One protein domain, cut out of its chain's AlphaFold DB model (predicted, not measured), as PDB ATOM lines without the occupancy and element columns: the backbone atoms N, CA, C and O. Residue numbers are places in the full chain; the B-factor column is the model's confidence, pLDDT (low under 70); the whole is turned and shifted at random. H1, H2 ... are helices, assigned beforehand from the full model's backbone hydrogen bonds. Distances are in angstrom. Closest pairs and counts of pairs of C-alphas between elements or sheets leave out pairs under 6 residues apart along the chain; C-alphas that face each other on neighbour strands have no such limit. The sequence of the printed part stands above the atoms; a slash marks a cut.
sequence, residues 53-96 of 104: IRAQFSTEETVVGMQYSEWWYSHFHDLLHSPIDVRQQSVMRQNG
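AT A GLANCE: This is residues 53 to 96 of the 104 residues of the protein "DAO domain-containing protein" of Ktedonobacter sp (UniProt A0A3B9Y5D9). One long helix, H1, makes one side of a flat, open loop of chain, with the short helix H2 just past its end. Residues 53 to 59 lead into the start of H1, and the long unnamed stretch 80 to 96 turns back toward the first printed residue. The printed part has 44 residues with two named helices, H1 then H2, and no named strand; its class is all helix, with 19 residues in named elements, under half. It is loose, with a radius of gyration of the C-alphas of 12.5 A and spans of 40 by 20 by 8 A.

IN THESE COORDINATES: H1, residues 60 to 74, measures 21.3 A from C-alpha 60 at (174.316, 328.138, 303.065) to C-alpha 74. H2, residues 76 to 79, ends at C-alpha 79 at (176.208, 303.358, 307.778).

HOW THE PARTS SIT: A tight link of one residue joins H1 to H2. They are close but not clearly touching; their closest C-alphas, of Trp 72 and Leu 79, are 7.9 A apart. In H1 every O i to N i+4 pair is within hydrogen-bond range; H2 is too short for such a pair.

THE WHOLE: The C-alphas farthest apart, of Ser 58 and Asp 85, are 39.7 A apart. Residues 78 to 85 stand free. The printed part has no cut, and no printed residue is under 70 in pLDDT.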
ATOM      1  N   ILE A  53     170.550 318.211 316.988       93.06
ATOM      2  CA  ILE A  53     170.882 318.329 315.559       93.06
ATOM      3  C   ILE A  53     169.824 319.189 314.860       93.06
ATOM      4  O   ILE A  53     168.643 318.894 315.006       93.06
ATOM      5  N   ARG A  54     170.229 320.226 314.118       94.88
ATOM      6  CA  ARG A  54     169.336 321.154 313.399       94.88
ATOM      7  C   ARG A  54     169.999 321.672 312.130       94.88
ATOM      8  O   ARG A  54     171.221 321.743 312.126       94.88
ATOM      9  N   ALA A  55     169.241 322.182 311.161       96.31
ATOM     10  CA  ALA A  55     169.793 322.821 309.960       96.31
ATOM     11  C   ALA A  55     169.496 324.329 309.802       96.31
ATOM     12  O   ALA A  55     169.887 324.915 308.798       96.31
ATOM     13  N   GLN A  56     168.840 325.002 310.758       95.62
ATOM     14  CA  GLN A  56     168.446 326.418 310.599       95.62
ATOM     15  C   GLN A  56     169.601 327.405 310.890       95.62
ATOM     16  O   GLN A  56     169.662 328.018 311.955       95.62
ATOM     17  N   PHE A  57     170.542 327.575 309.965       96.31
ATOM     18  CA  PHE A  57     171.697 328.478 310.115       96.31
ATOM     19  C   PHE A  57     171.683 329.633 309.107       96.31
ATOM     20  O   PHE A  57     170.885 329.648 308.177       96.31
ATOM     21  N   SER A  58     172.553 330.626 309.322       96.88
ATOM     22  CA  SER A  58     172.610 331.852 308.511       96.88
ATOM     23  C   SER A  58     173.445 331.727 307.234       96.88
ATOM     24  O   SER A  58     173.360 332.600 306.377       96.88
ATOM     25  N   THR A  59     174.267 330.686 307.115       98.19
ATOM     26  CA  THR A  59     175.173 330.456 305.981       98.19
ATOM     27  C   THR A  59     174.784 329.181 305.250       98.19
ATOM     28  O   THR A  59     174.534 328.148 305.880       98.19
ATOM     29  N   GLU A  60     174.744 329.247 303.921       98.12
ATOM     30  CA  GLU A  60     174.316 328.138 303.065       98.12
ATOM     31  C   GLU A  60     175.159 326.880 303.302       98.12
ATOM     32  O   GLU A  60     174.619 325.790 303.482       98.12
ATOM     33  N   GLU A  61     176.477 327.026 303.421       98.12
ATOM     34  CA  GLU A  61     177.403 325.908 303.603       98.12
ATOM     35  C   GLU A  61     177.137 325.167 304.917       98.12
ATOM     36  O   GLU A  61     177.230 323.941 304.990       98.12
ATOM     37  N   THR A  62     176.767 325.910 305.966       97.81
ATOM     38  CA  THR A  62     176.405 325.309 307.252       97.81
ATOM     39  C   THR A  62     175.047 324.624 307.168       97.81
ATOM     40  O   THR A  62     174.907 323.522 307.691       97.81
ATOM     41  N   VAL A  63     174.067 325.217 306.482       98.19
ATOM     42  CA  VAL A  63     172.762 324.574 306.257       98.19
ATOM     43  C   VAL A  63     172.945 323.240 305.529       98.19
ATOM     44  O   VAL A  63     172.460 322.219 306.016       98.19
ATOM     45  N   VAL A  64     173.709 323.218 304.434       98.12
ATOM     46  CA  VAL A  64     173.988 322.000 303.657       98.12
ATOM     47  C   VAL A  64     174.692 320.942 304.515       98.12
ATOM     48  O   VAL A  64     174.257 319.790 304.562       98.12
ATOM     49  N   GLY A  65     175.745 321.322 305.248       97.81
ATOM     50  CA  GLY A  65     176.469 320.397 306.125       97.81
ATOM     51  C   GLY A  65     175.599 319.817 307.247       97.81
ATOM     52  O   GLY A  65     175.723 318.642 307.612       97.81
ATOM     53  N   MET A  66     174.673 320.610 307.778       97.12
ATOM     54  CA  MET A  66     173.768 320.166 308.830       97.12
ATOM     55  C   MET A  66     172.605 319.317 308.306       97.12
ATOM     56  O   MET A  66     172.255 318.339 308.961       97.12
ATOM     57  N   GLN A  67     172.075 319.594 307.110       96.38
ATOM     58  CA  GLN A  67     171.126 318.698 306.430       96.38
ATOM     59  C   GLN A  67     171.755 317.328 306.152       96.38
ATOM     60  O   GLN A  67     171.130 316.293 306.388       96.38
ATOM     61  N   TYR A  68     173.021 317.310 305.720       96.31
ATOM     62  CA  TYR A  68     173.775 316.065 305.599       96.31
ATOM     63  C   TYR A  68     173.897 315.348 306.947       96.31
ATOM     64  O   TYR A  68     173.708 314.136 307.010       96.31
ATOM     65  N   SER A  69     174.168 316.081 308.028       94.50
ATOM     66  CA  SER A  69     174.259 315.507 309.373       94.50
ATOM     67  C   SER A  69     172.929 314.893 309.822       94.50
ATOM     68  O   SER A  69     172.924 313.774 310.326       94.50
ATOM     69  N   GLU A  70     171.797 315.568 309.595       94.81
ATOM     70  CA  GLU A  70     170.455 315.031 309.869       94.81
ATOM     71  C   GLU A  70     170.208 313.714 309.116       94.81
ATOM     72  O   GLU A  70     169.808 312.719 309.725       94.81
ATOM     73  N   TRP A  71     170.511 313.676 307.813       95.12
ATOM     74  CA  TRP A  71     170.436 312.447 307.019       95.12
ATOM     75  C   TRP A  71     171.390 311.363 307.544       95.12
ATOM     76  O   TRP A  71     171.011 310.203 307.673       95.12
ATOM     77  N   TRP A  72     172.624 311.719 307.890       95.31
ATOM     78  CA  TRP A  72     173.626 310.757 308.332       95.31
ATOM     79  C   TRP A  72     173.235 310.105 309.664       95.31
ATOM     80  O   TRP A  72     173.302 308.884 309.804       95.31
ATOM     81  N   TYR A  73     172.754 310.897 310.629       93.44
ATOM     82  CA  TYR A  73     172.304 310.393 311.926       93.44
ATOM     83  C   TYR A  73     171.019 309.559 311.832       93.44
ATOM     84  O   TYR A  73     170.858 308.631 312.627       93.44
ATOM     85  N   SER A  74     170.132 309.819 310.863       92.38
ATOM     86  CA  SER A  74     168.964 308.954 310.630       92.38
ATOM     87  C   SER A  74     169.337 307.589 310.038       92.38
ATOM     88  O   SER A  74     168.619 306.620 310.268       92.38
ATOM     89  N   HIS A  75     170.499 307.481 309.381       93.19
ATOM     90  CA  HIS A  75     171.039 306.236 308.815       93.19
ATOM     91  C   HIS A  75     172.219 305.662 309.623       93.19
ATOM     92  O   HIS A  75     172.893 304.739 309.163       93.19
ATOM     93  N   PHE A  76     172.480 306.183 310.830       93.44
ATOM     94  CA  PHE A  76     173.673 305.891 311.641       93.44
ATOM     95  C   PHE A  76     173.999 304.399 311.732       93.44
ATOM     96  O   PHE A  76     175.127 303.977 311.482       93.44
ATOM     97  N   HIS A  77     173.004 303.593 312.108       92.69
ATOM     98  CA  HIS A  77     173.226 302.181 312.379       92.69
ATOM     99  C   HIS A  77     173.559 301.383 311.122       92.69
ATOM    100  O   HIS A  77     174.330 300.428 311.203       92.69
ATOM    101  N   ASP A  78     173.001 301.771 309.980       91.94
ATOM    102  CA  ASP A  78     173.246 301.093 308.713       91.94
ATOM    103  C   ASP A  78     174.604 301.515 308.152       91.94
ATOM    104  O   ASP A  78     175.403 300.662 307.778       91.94
ATOM    105  N   LEU A  79     174.925 302.811 308.223       92.06
ATOM    106  CA  LEU A  79     176.208 303.358 307.778       92.06
ATOM    107  C   LEU A  79     177.410 302.872 308.597       92.06
ATOM    108  O   LEU A  79     178.525 302.885 308.080       92.06
ATOM    109  N   LEU A  80     177.200 302.497 309.862       91.94
ATOM    110  CA  LEU A  80     178.236 301.958 310.748       91.94
ATOM    111  C   LEU A  80     178.118 300.447 310.974       91.94
ATOM    112  O   LEU A  80     178.839 299.910 311.811       91.94
ATOM    113  N   HIS A  81     177.195 299.771 310.285       90.44
ATOM    114  CA  HIS A  81     176.929 298.342 310.456       90.44
ATOM    115  C   HIS A  81     176.775 297.928 311.935       90.44
ATOM    116  O   HIS A  81     177.289 296.897 312.368       90.44
ATOM    117  N   SER A  82     176.085 298.749 312.739       89.25
ATOM    118  CA  SER A  82     175.919 298.489 314.174       89.25
ATOM    119  C   SER A  82     175.173 297.165 314.401       89.25
ATOM    120  O   SER A  82     174.102 296.992 313.796       89.25
ATOM    121  N   PRO A  83     175.671 296.271 315.282       90.00
ATOM    122  CA  PRO A  83     174.993 295.024 315.638       90.00
ATOM    123  C   PRO A  83     173.552 295.256 316.106       90.00
ATOM    124  O   PRO A  83     173.249 296.278 316.719       90.00
ATOM    125  N   ILE A  84     172.640 294.336 315.790       87.06
ATOM    126  CA  ILE A  84     171.204 294.521 316.063       87.06
ATOM    127  C   ILE A  84     170.894 294.595 317.567       87.06
ATOM    128  O   ILE A  84     170.027 295.356 317.985       87.06
ATOM    129  N   ASP A  85     171.651 293.864 318.381       89.12
ATOM    130  CA  ASP A  85     171.530 293.778 319.837       89.12
ATOM    131  C   ASP A  85     171.885 295.088 320.556       89.12
ATOM    132  O   ASP A  85     171.398 295.344 321.661       89.12
ATOM    133  N   VAL A  86     172.661 295.964 319.908       83.94
ATOM    134  CA  VAL A  86     173.004 297.289 320.447       83.94
ATOM    135  C   VAL A  86     172.071 298.407 319.965       83.94
ATOM    136  O   VAL A  86     172.164 299.530 320.461       83.94
ATOM    137  N   ARG A  87     171.125 298.140 319.047       86.62
ATOM    138  CA  ARG A  87     170.162 299.136 318.519       86.62
ATOM    139  C   ARG A  87     168.961 299.352 319.455       86.62
ATOM    140  O   ARG A  87     167.813 299.354 319.020       86.62
ATOM    141  N   GLN A  88     169.209 299.518 320.753       79.38
ATOM    142  CA  GLN A  88     168.149 299.597 321.774       79.38
ATOM    143  C   GLN A  88     167.328 300.896 321.710       79.38
ATOM    144  O   GLN A  88     166.196 300.942 322.190       79.38
ATOM    145  N   GLN A  89     167.875 301.956 321.111       79.00
ATOM    146  CA  GLN A  89     167.206 303.244 320.952       79.00
ATOM    147  C   GLN A  89     167.620 303.926 319.649       79.00
ATOM    148  O   GLN A  89     168.733 303.736 319.163       79.00
ATOM    149  N   SER A  90     166.731 304.757 319.102       83.50
ATOM    150  CA  SER A  90     167.064 305.615 317.964       83.50
ATOM    151  C   SER A  90     168.164 306.603 318.352       83.50
ATOM    152  O   SER A  90     168.047 307.286 319.367       83.50
ATOM    153  N   VAL A  91     169.195 306.720 317.512       89.94
ATOM    154  CA  VAL A  91     170.309 307.671 317.705       89.94
ATOM    155  C   VAL A  91     169.838 309.126 317.627       89.94
ATOM    156  O   VAL A  91     170.412 310.002 318.267       89.94
ATOM    157  N   MET A  92     168.764 309.380 316.877       91.50
ATOM    158  CA  MET A  92     168.129 310.687 316.756       91.50
ATOM    159  C   MET A  92     166.606 310.544 316.849       91.50
ATOM    160  O   MET A  92     166.015 309.633 316.266       91.50
ATOM    161  N   ARG A  93     165.962 311.469 317.566       90.69
ATOM    162  CA  ARG A  93     164.505 311.657 317.586       90.69
ATOM    163  C   ARG A  93     164.187 313.016 316.963       90.69
ATOM    164  O   ARG A  93     164.653 314.040 317.457       90.69
ATOM    165  N   GLN A  94     163.416 313.035 315.879       90.19
ATOM    166  CA  GLN A  94     163.092 314.266 315.152       90.19
ATOM    167  C   GLN A  94     161.885 314.978 315.774       90.19
ATOM    168  O   GLN A  94     160.764 314.861 315.290       90.19
ATOM    169  N   ASN A  95     162.135 315.731 316.845       91.44
ATOM    170  CA  ASN A  95     161.100 316.480 317.570       91.44
ATOM    171  C   ASN A  95     161.003 317.962 317.148       91.44
ATOM    172  O   ASN A  95     160.196 318.707 317.696       91.44
ATOM    173  N   GLY A  96     161.812 318.387 316.172       92.12
ATOM    174  CA  GLY A  96     161.854 319.765 315.675       92.12
ATOM    175  C   GLY A  96     162.571 320.753 316.606       92.12
ATOM    176  O   GLY A  96     163.077 320.388 317.665       92.12
TER     177      GLY A  96